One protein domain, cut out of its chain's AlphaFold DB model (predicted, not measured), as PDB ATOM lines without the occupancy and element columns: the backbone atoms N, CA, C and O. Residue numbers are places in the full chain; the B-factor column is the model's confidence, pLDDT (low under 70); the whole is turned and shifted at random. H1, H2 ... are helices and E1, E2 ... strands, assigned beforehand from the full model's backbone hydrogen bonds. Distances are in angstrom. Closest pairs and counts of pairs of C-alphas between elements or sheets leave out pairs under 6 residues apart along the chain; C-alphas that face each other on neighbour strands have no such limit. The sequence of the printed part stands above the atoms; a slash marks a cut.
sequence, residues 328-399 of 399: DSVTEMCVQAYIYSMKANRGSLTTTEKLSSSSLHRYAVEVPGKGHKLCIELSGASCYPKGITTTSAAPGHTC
ATOM      1  N   ASP A 328      35.188 -24.655  18.546       81.25
ATOM      2  CA  ASP A 328      35.542 -23.370  17.938       81.25
ATOM      3  C   ASP A 328      34.375 -22.375  17.969       81.25
ATOM      4  O   ASP A 328      34.574 -21.221  18.347       81.25
ATOM      5  N   SER A 329      33.144 -22.821  17.693       87.38
ATOM      6  CA  SER A 329      31.961 -21.951  17.766       87.38
ATOM      7  C   SER A 329      31.718 -21.417  19.184       87.38
ATOM      8  O   SER A 329      31.456 -20.228  19.369       87.38
ATOM      9  N   VAL A 330      31.877 -22.264  20.211       87.31
ATOM     10  CA  VAL A 330      31.746 -21.840  21.614       87.31
ATOM     11  C   VAL A 330      32.863 -20.877  21.999       87.31
ATOM     12  O   VAL A 330      32.621 -19.875  22.674       87.31
ATOM     13  N   THR A 331      34.080 -21.153  21.533       83.50
ATOM     14  CA  THR A 331      35.230 -20.268  21.721       83.50
ATOM     15  C   THR A 331      34.950 -18.875  21.171       83.50
ATOM     16  O   THR A 331      35.133 -17.884  21.881       83.50
ATOM     17  N   GLU A 332      34.460 -18.792  19.938       87.31
ATOM     18  CA  GLU A 332      34.140 -17.527  19.291       87.31
ATOM     19  C   GLU A 332      33.068 -16.744  20.061       87.31
ATOM     20  O   GLU A 332      33.273 -15.570  20.381       87.31
ATOM     21  N   MET A 333      31.974 -17.404  20.451       91.69
ATOM     22  CA  MET A 333      30.902 -16.790  21.243       91.69
ATOM     23  C   MET A 333      31.417 -16.215  22.571       91.69
ATOM     24  O   MET A 333      31.096 -15.081  22.935       91.69
ATOM     25  N   CYS A 334      32.270 -16.948  23.287       89.81
ATOM     26  CA  CYS A 334      32.854 -16.465  24.538       89.81
ATOM     27  C   CYS A 334      33.796 -15.270  24.336       89.81
ATOM     28  O   CYS A 334      33.775 -14.323  25.131       89.81
ATOM     29  N   VAL A 335      34.601 -15.278  23.269       86.38
ATOM     30  CA  VAL A 335      35.474 -14.148  22.915       86.38
ATOM     31  C   VAL A 335      34.644 -12.902  22.602       86.38
ATOM     32  O   VAL A 335      34.971 -11.818  23.093       86.38
ATOM     33  N   GLN A 336      33.550 -13.041  21.845       90.25
ATOM     34  CA  GLN A 336      32.643 -11.928  21.549       90.25
ATOM     35  C   GLN A 336      32.054 -11.326  22.829       90.25
ATOM     36  O   GLN A 336      32.196 -10.121  23.056       90.25
ATOM     37  N   ALA A 337      31.471 -12.157  23.700       90.56
ATOM     38  CA  ALA A 337      30.913 -11.713  24.977       90.56
ATOM     39  C   ALA A 337      31.952 -10.935  25.803       90.56
ATOM     40  O   ALA A 337      31.654  -9.877  26.364       90.56
ATOM     41  N   TYR A 338      33.191 -11.432  25.866       86.94
ATOM     42  CA  TYR A 338      34.249 -10.793  26.643       86.94
ATOM     43  C   TYR A 338      34.651  -9.433  26.056       86.94
ATOM     44  O   TYR A 338      34.809  -8.454  26.787       86.94
ATOM     45  N   ILE A 339      34.760  -9.332  24.728       86.75
ATOM     46  CA  ILE A 339      35.001  -8.052  24.046       86.75
ATOM     47  C   ILE A 339      33.886  -7.050  24.374       86.75
ATOM     48  O   ILE A 339      34.178  -5.870  24.591       86.75
ATOM     49  N   TYR A 340      32.628  -7.490  24.428       91.44
ATOM     50  CA  TYR A 340      31.509  -6.627  24.807       91.44
ATOM     51  C   TYR A 340      31.604  -6.150  26.257       91.44
ATOM     52  O   TYR A 340      31.439  -4.955  26.501       91.44
ATOM     53  N   SER A 341      32.000  -7.026  27.184       87.94
ATOM     54  CA  SER A 341      32.300  -6.642  28.569       87.94
ATOM     55  C   SER A 341      33.358  -5.540  28.648       87.94
ATOM     56  O   SER A 341      33.145  -4.494  29.264       87.94
ATOM     57  N   MET A 342      34.469  -5.715  27.931       83.12
ATOM     58  CA  MET A 342      35.552  -4.730  27.884       83.12
ATOM     59  C   MET A 342      35.111  -3.391  27.279       83.12
ATOM     60  O   MET A 342      35.584  -2.334  27.698       83.12
ATOM     61  N   LYS A 343      34.225  -3.417  26.274       86.50
ATOM     62  CA  LYS A 343      33.672  -2.203  25.660       86.50
ATOM     63  C   LYS A 343      32.731  -1.466  26.609       86.50
ATOM     64  O   LYS A 343      32.825  -0.246  26.688       86.50
ATOM     65  N   ALA A 344      31.865  -2.187  27.319       85.75
ATOM     66  CA  ALA A 344      30.943  -1.607  28.292       85.75
ATOM     67  C   ALA A 344      31.697  -0.929  29.450       85.75
ATOM     68  O   ALA A 344      31.319   0.152  29.885       85.75
ATOM     69  N   ASN A 345      32.828  -1.507  29.865       79.00
ATOM     70  CA  ASN A 345      33.654  -0.999  30.960       79.00
ATOM     71  C   ASN A 345      34.773  -0.043  30.503       79.00
ATOM     72  O   ASN A 345      35.739   0.174  31.230       79.00
ATOM     73  N   ARG A 346      34.668   0.555  29.305       75.12
ATOM     74  CA  ARG A 346      35.702   1.426  28.705       75.12
ATOM     75  C   ARG A 346      36.143   2.613  29.574       75.12
ATOM     76  O   ARG A 346      37.227   3.129  29.320       75.12
ATOM     77  N   GLY A 347      35.334   3.029  30.552       66.31
ATOM     78  CA  GLY A 347      35.650   4.099  31.507       66.31
ATOM     79  C   GLY A 347      36.392   3.649  32.772       66.31
ATOM     80  O   GLY A 347      36.937   4.498  33.469       66.31
ATOM     81  N   SER A 348      36.462   2.343  33.059       59.75
ATOM     82  CA  SER A 348      37.257   1.818  34.175       59.75
ATOM     83  C   SER A 348      38.703   1.635  33.707       59.75
ATOM     84  O   SER A 348      39.123   0.570  33.258       59.75
ATOM     85  N   LEU A 349      39.450   2.742  33.687       47.50
ATOM     86  CA  LEU A 349      40.881   2.778  33.353       47.50
ATOM     87  C   LEU A 349      41.761   2.211  34.475       47.50
ATOM     88  O   LEU A 349      42.957   1.990  34.278       47.50
ATOM     89  N   THR A 350      41.184   1.948  35.643       46.16
ATOM     90  CA  THR A 350      41.886   1.350  36.767       46.16
ATOM     91  C   THR A 350      41.899  -0.162  36.609       46.16
ATOM     92  O   THR A 350      40.916  -0.847  36.864       46.16
ATOM     93  N   THR A 351      43.066  -0.645  36.169       44.12
ATOM     94  CA  THR A 351      43.693  -1.898  36.610       44.12
ATOM     95  C   THR A 351      42.758  -3.067  36.762       44.12
ATOM     96  O   THR A 351      42.178  -3.193  37.827       44.12
ATOM     97  N   THR A 352      42.759  -3.978  35.782       48.94
ATOM     98  CA  THR A 352      42.671  -5.425  36.046       48.94
ATOM     99  C   THR A 352      41.684  -5.800  37.153       48.94
ATOM    100  O   THR A 352      41.979  -6.691  37.952       48.94
ATOM    101  N   GLU A 353      40.550  -5.100  37.247       48.25
ATOM    102  CA  GLU A 353      39.524  -5.417  38.214       48.25
ATOM    103  C   GLU A 353      38.968  -6.685  37.618       48.25
ATOM    104  O   GLU A 353      38.216  -6.683  36.638       48.25
ATOM    105  N   LYS A 354      39.530  -7.797  38.110       55.12
ATOM    106  CA  LYS A 354      39.016  -9.140  37.920       55.12
ATOM    107  C   LYS A 354      37.518  -8.959  37.978       55.12
ATOM    108  O   LYS A 354      37.075  -8.440  39.000       55.12
ATOM    109  N   LEU A 355      36.805  -9.318  36.900       59.22
ATOM    110  CA  LEU A 355      35.342  -9.375  36.895       59.22
ATOM    111  C   LEU A 355      34.943  -9.835  38.290       59.22
ATOM    112  O   LEU A 355      35.292 -10.966  38.658       59.22
ATOM    113  N   SER A 356      34.396  -8.916  39.094       58.78
ATOM    114  CA  SER A 356      34.184  -9.204  40.503       58.78
ATOM    115  C   SER A 356      33.333 -10.459  40.537       58.78
ATOM    116  O   SER A 356      32.394 -10.590  39.750       58.78
ATOM    117  N   SER A 357      33.646 -11.406  41.417       59.41
ATOM    118  CA  SER A 357      32.843 -12.626  41.536       59.41
ATOM    119  C   SER A 357      31.366 -12.324  41.827       59.41
ATOM    120  O   SER A 357      30.529 -13.205  41.659       59.41
ATOM    121  N   SER A 358      31.044 -11.088  42.236       60.66
ATOM    122  CA  SER A 358      29.687 -10.584  42.449       60.66
ATOM    123  C   SER A 358      29.007  -9.968  41.214       60.66
ATOM    124  O   SER A 358      27.781  -9.890  41.200       60.66
ATOM    125  N   SER A 359      29.737  -9.543  40.174       68.69
ATOM    126  CA  SER A 359      29.148  -8.905  38.988       68.69
ATOM    127  C   SER A 359      29.050  -9.897  37.830       68.69
ATOM    128  O   SER A 359      29.978 -10.078  37.043       68.69
ATOM    129  N   LEU A 360      27.898 -10.559  37.720       75.81
ATOM    130  CA  LEU A 360      27.584 -11.423  36.584       75.81
ATOM    131  C   LEU A 360      27.313 -10.561  35.353       75.81
ATOM    132  O   LEU A 360      26.291  -9.879  35.265       75.81
ATOM    133  N   HIS A 361      28.238 -10.596  34.397       89.06
ATOM    134  CA  HIS A 361      28.087  -9.863  33.151       89.06
ATOM    135  C   HIS A 361      27.424 -10.751  32.107       89.06
ATOM    136  O   HIS A 361      27.860 -11.872  31.860       89.06
ATOM    137  N   ARG A 362      26.361 -10.247  31.486       94.19
ATOM    138  CA  ARG A 362      25.553 -10.999  30.527       94.19
ATOM    139  C   ARG A 362      25.468 -10.228  29.235       94.19
ATOM    140  O   ARG A 362      25.059  -9.072  29.269       94.19
ATOM    141  N   TYR A 363      25.834 -10.852  28.123       95.75
ATOM    142  CA  TYR A 363      25.817 -10.200  26.816       95.75
ATOM    143  C   TYR A 363      25.205 -11.098  25.756       95.75
ATOM    144  O   TYR A 363      25.428 -12.309  25.746       95.75
ATOM    145  N   ALA A 364      24.462 -10.483  24.840       96.81
ATOM    146  CA  ALA A 364      23.973 -11.157  23.652       96.81
ATOM    147  C   ALA A 364      25.141 -11.366  22.691       96.81
ATOM    148  O   ALA A 364      25.870 -10.419  22.383       96.81
ATOM    149  N   VAL A 365      25.288 -12.587  22.192       95.75
ATOM    150  CA  VAL A 365      26.237 -12.932  21.130       95.75
ATOM    151  C   VAL A 365      25.497 -13.571  19.973       95.75
ATOM    152  O   VAL A 365      24.439 -14.181  20.158       95.75
ATOM    153  N   GLU A 366      26.050 -13.416  18.780       95.19
ATOM    154  CA  GLU A 366      25.537 -14.076  17.590       95.19
ATOM    155  C   GLU A 366      26.058 -15.512  17.529       95.19
ATOM    156  O   GLU A 366      27.233 -15.765  17.800       95.19
ATOM    157  N   VAL A 367      25.177 -16.459  17.203       92.06
ATOM    158  CA  VAL A 367      25.560 -17.861  17.037       92.06
ATOM    159  C   VAL A 367      26.099 -18.085  15.625       92.06
ATOM    160  O   VAL A 367      25.339 -17.906  14.663       92.06
ATOM    161  N   PRO A 368      27.359 -18.543  15.475       89.62
ATOM    162  CA  PRO A 368      27.940 -18.816  14.167       89.62
ATOM    163  C   PRO A 368      27.069 -19.773  13.344       89.62
ATOM    164  O   PRO A 368      26.687 -20.847  13.806       89.62
ATOM    165  N   GLY A 369      26.723 -19.363  12.121       87.19
ATOM    166  CA  GLY A 369      25.995 -20.192  11.155       87.19
ATOM    167  C   GLY A 369      24.504 -20.414  11.433       87.19
ATOM    168  O   GLY A 369      23.843 -21.050  10.615       87.19
ATOM    169  N   LYS A 370      23.944 -19.896  12.536       84.38
ATOM    170  CA  LYS A 370      22.516 -20.079  12.863       84.38
ATOM    171  C   LYS A 370      21.676 -18.805  12.881       84.38
ATOM    172  O   LYS A 370      20.454 -18.905  12.959       84.38
ATOM    173  N   GLY A 371      22.299 -17.627  12.871       87.31
ATOM    174  CA  GLY A 371      21.620 -16.323  12.792       87.31
ATOM    175  C   GLY A 371      20.782 -15.927  14.015       87.31
ATOM    176  O   GLY A 371      20.313 -14.794  14.101       87.31
ATOM    177  N   HIS A 372      20.590 -16.821  14.989       91.62
ATOM    178  CA  HIS A 372      19.985 -16.472  16.266       91.62
ATOM    179  C   HIS A 372      21.033 -15.997  17.272       91.62
ATOM    180  O   HIS A 372      22.237 -16.192  17.105       91.62
ATOM    181  N   LYS A 373      20.551 -15.368  18.344       95.50
ATOM    182  CA  LYS A 373      21.389 -14.776  19.385       95.50
ATOM    183  C   LYS A 373      21.160 -15.490  20.703       95.50
ATOM    184  O   LYS A 373      20.022 -15.837  21.035       95.50
ATOM    185  N   LEU A 374      22.229 -15.680  21.464       95.56
ATOM    186  CA  LEU A 374      22.191 -16.289  22.791       95.56
ATOM    187  C   LEU A 374      22.698 -15.305  23.835       95.56
ATOM    188  O   LEU A 374      23.585 -14.497  23.564       95.56
ATOM    189  N   CYS A 375      22.129 -15.377  25.034       95.88
ATOM    190  CA  CYS A 375      22.662 -14.657  26.179       95.88
ATOM    191  C   CYS A 375      23.804 -15.477  26.782       95.88
ATOM    192  O   CYS A 375      23.603 -16.635  27.145       95.88
ATOM    193  N   ILE A 376      24.992 -14.889  26.881       94.19
ATOM    194  CA  ILE A 376      26.171 -15.503  27.491       94.19
ATOM    195  C   ILE A 376      26.432 -14.849  28.829       94.19
ATOM    196  O   ILE A 376      26.575 -13.630  28.906       94.19
ATOM    197  N   GLU A 377      26.544 -15.671  29.861       91.88
ATOM    198  CA  GLU A 377      26.992 -15.264  31.178       91.88
ATOM    199  C   GLU A 377      28.510 -15.425  31.280       91.88
ATOM    200  O   GLU A 377      29.073 -16.486  30.994       91.88
ATOM    201  N   LEU A 378      29.167 -14.339  31.675       87.75
ATOM    202  CA  LEU A 378      30.597 -14.259  31.904       87.75
ATOM    203  C   LEU A 378      30.879 -14.049  33.383       87.75
ATOM    204  O   LEU A 378      30.346 -13.140  34.023       87.75
ATOM    205  N   SER A 379      31.810 -14.847  33.884       81.56
ATOM    206  CA  SER A 379      32.493 -14.613  35.149       81.56
ATOM    207  C   SER A 379      33.998 -14.524  34.904       81.56
ATOM    208  O   SER A 379      34.488 -14.863  33.824       81.56
ATOM    209  N   GLY A 380      34.768 -14.117  35.916       70.94
ATOM    210  CA  GLY A 380      36.232 -14.079  35.820       70.94
ATOM    211  C   GLY A 380      36.894 -15.427  35.486       70.94
ATOM    212  O   GLY A 380      38.079 -15.442  35.158       70.94
ATOM    213  N   ALA A 381      36.156 -16.542  35.550       70.62
ATOM    214  CA  ALA A 381      36.667 -17.892  35.310       70.62
ATOM    215  C   ALA A 381      35.801 -18.749  34.367       70.62
ATOM    216  O   ALA A 381      36.156 -19.895  34.091       70.62
ATOM    217  N   SER A 382      34.644 -18.271  33.900       77.44
ATOM    218  CA  SER A 382      33.687 -19.117  33.171       77.44
ATOM    219  C   SER A 382      32.899 -18.354  32.111       77.44
ATOM    220  O   SER A 382      32.675 -17.152  32.227       77.44
ATOM    221  N   CYS A 383      32.461 -19.091  31.091       85.31
ATOM    222  CA  CYS A 383      31.599 -18.619  30.014       85.31
ATOM    223  C   CYS A 383      30.567 -19.704  29.690       85.31
ATOM    224  O   CYS A 383      30.946 -20.833  29.370       85.31
ATOM    225  N   TYR A 384      29.277 -19.390  29.796       88.69
ATOM    226  CA  TYR A 384      28.199 -20.346  29.523       88.69
ATOM    227  C   TYR A 384      26.916 -19.640  29.065       88.69
ATOM    228  O   TYR A 384      26.757 -18.441  29.307       88.69
ATOM    229  N   PRO A 385      25.996 -20.350  28.392       92.38
ATOM    230  CA  PRO A 385      24.744 -19.759  27.964       92.38
ATOM    231  C   PRO A 385      23.818 -19.570  29.172       92.38
ATOM    232  O   PRO A 385      23.718 -20.434  30.046       92.38
ATOM    233  N   LYS A 386      23.128 -18.432  29.219       91.50
ATOM    234  CA  LYS A 386      22.116 -18.092  30.221       91.50
ATOM    235  C   LYS A 386      20.748 -18.552  29.708       91.50
ATOM    236  O   LYS A 386      20.006 -17.770  29.118       91.50
ATOM    237  N   GLY A 387      20.425 -19.823  29.935       90.19
ATOM    238  CA  GLY A 387      19.152 -20.421  29.519       90.19
ATOM    239  C   GLY A 387      19.182 -21.049  28.122       90.19
ATOM    240  O   GLY A 387      20.066 -20.784  27.311       90.19
ATOM    241  N   ILE A 388      18.186 -21.894  27.836       91.69
ATOM    242  CA  ILE A 388      18.059 -22.632  26.562       91.69
ATOM    243  C   ILE A 388      17.397 -21.831  25.429       91.69
ATOM    244  O   ILE A 388      17.302 -22.330  24.305       91.69
ATOM    245  N   THR A 389      16.891 -20.631  25.717       92.94
ATOM    246  CA  THR A 389      16.133 -19.793  24.777       92.94
ATOM    247  C   THR A 389      17.018 -18.763  24.087       92.94
ATOM    248  O   THR A 389      17.960 -18.230  24.670       92.94
ATOM    249  N   THR A 390      16.663 -18.419  22.854       93.50
ATOM    250  CA  THR A 390      17.269 -17.293  22.138       93.50
ATOM    251  C   THR A 390      16.904 -15.962  22.788       93.50
ATOM    252  O   THR A 390      15.819 -15.818  23.349       93.50
ATOM    253  N   THR A 391      17.776 -14.964  22.656       95.31
ATOM    254  CA  THR A 391      17.505 -13.587  23.089       95.31
ATOM    255  C   THR A 391      17.181 -12.682  21.902       95.31
ATOM    256  O   THR A 391      17.743 -12.828  20.814       95.31
ATOM    257  N   SER A 392      16.286 -11.714  22.106       96.25
ATOM    258  CA  SER A 392      15.999 -10.655  21.132       96.25
ATOM    259  C   SER A 392      17.012  -9.508  21.192       96.25
ATOM    260  O   SER A 392      17.135  -8.763  20.215       96.25
ATOM    261  N   ALA A 393      17.781  -9.392  22.284       96.31
ATOM    262  CA  ALA A 393      18.785  -8.347  22.469       96.31
ATOM    263  C   ALA A 393      19.788  -8.318  21.303       96.31
ATOM    264  O   ALA A 393      20.134  -9.353  20.730       96.31
ATOM    265  N   ALA A 394      20.214  -7.124  20.892       95.62
ATOM    266  CA  ALA A 394      21.208  -6.970  19.831       95.62
ATOM    267  C   ALA A 394      22.605  -7.404  20.324       95.62
ATOM    268  O   ALA A 394      22.894  -7.229  21.510       95.62
ATOM    269  N   PRO A 395      23.481  -7.952  19.458       96.00
ATOM    270  CA  PRO A 395      24.812  -8.393  19.866       96.00
ATOM    271  C   PRO A 395      25.594  -7.291  20.590       96.00
ATOM    272  O   PRO A 395      25.650  -6.145  20.144       96.00
ATOM    273  N   GLY A 396      26.171  -7.639  21.736       93.50
ATOM    274  CA  GLY A 396      26.893  -6.721  22.615       93.50
ATOM    275  C   GLY A 396      26.053  -5.916  23.595       93.50
ATOM    276  O   GLY A 396      26.629  -5.255  24.460       93.50
ATOM    277  N   HIS A 397      24.727  -6.019  23.534       95.25
ATOM    278  CA  HIS A 397      23.850  -5.514  24.586       95.25
ATOM    279  C   HIS A 397      23.658  -6.544  25.700       95.25
ATOM    280  O   HIS A 397      23.794  -7.755  25.500       95.25
ATOM    281  N   THR A 398      23.321  -6.049  26.886       94.06
ATOM    282  CA  THR A 398      22.973  -6.880  28.041       94.06
ATOM    283  C   THR A 398      21.642  -7.600  27.837       94.06
ATOM    284  O   THR A 398      20.729  -7.023  27.243       94.06
ATOM    285  N   CYS A 399      21.512  -8.830  28.342       92.31
ATOM    286  CA  CYS A 399      20.255  -9.595  28.316       92.31
ATOM    287  C   CYS A 399      19.905 -10.322  29.619       92.31
ATOM    288  O   CYS A 399      20.712 -10.368  30.578       92.31
TER     289      CYS A 399
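What this domain is: This is residues 328 to 399 of the 399 residues of an uncharacterized protein of Exidia glandulosa HHB12029 (UniProt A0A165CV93). A small three-stranded antiparallel sheet has one long helix, H1, packed slantwise over one of its faces, while the closing stretch, residues 386 to 399, loops back from E3 over the opposite face toward E1. Residues 345 to 352, in the link from H1 to E1, stick out as a free loop at one end. The 72 printed residues hold one named helix and three named strands, H1 E1 E2 E3 along the chain, with sheet order E1 - E2 - E3; the class is mixed, and under half of the residues are in named elements. The whole is compact, with a radius of gyration of the C-alphas of 12.0 A, yet elongated in outline, spanning 37 by 21 by 20 A.

How they stand to each other: E1, residues 361 to 366, and E2, residues 373 to 379, are an antiparallel hairpin at 147 degrees, with N 363 and O 376 within hydrogen-bond range at 3.0 A. E2 and E3, residues 382 to 385, are an antiparallel hairpin at 155 degrees, with N 377 and O 384 at 2.8 A. The three form a meander, each strand the antiparallel neighbour of the one before. H1, residues 328 to 344, is on this sheet, making two layers, a helix on one face of a sheet, at a height over the sheet of 7.8 A. It lies over E1, E2 and E3, slantwise to the strands, at 50 degrees to E1 on the local plane. The closest C-alphas of H1 and E1 are those of Ala 337 and Tyr 363, 5.6 A apart; of H1 and E3, those of Cys 334 and Cys 383, 6.0 A. In H1 every O i to N i+4 pair is within hydrogen-bond range.

Where its parts are: H1 runs 24.5 A from C-alpha 328 at (35.542, -23.370, 17.938). E1 measures 16.3 A, E2 19.3 A and E3 10.4 A, ending at C-alpha 385 (24.744, -19.759, 27.964).

The domain as a whole: The C-alphas farthest apart are those of Thr 350 and Lys 370, 37.5 A. The printed part has no cut, and the link from H1 to E1, 16 residues, is long. The mean pLDDT of the printed part is 83.0, with residues 347 to 359 under 70.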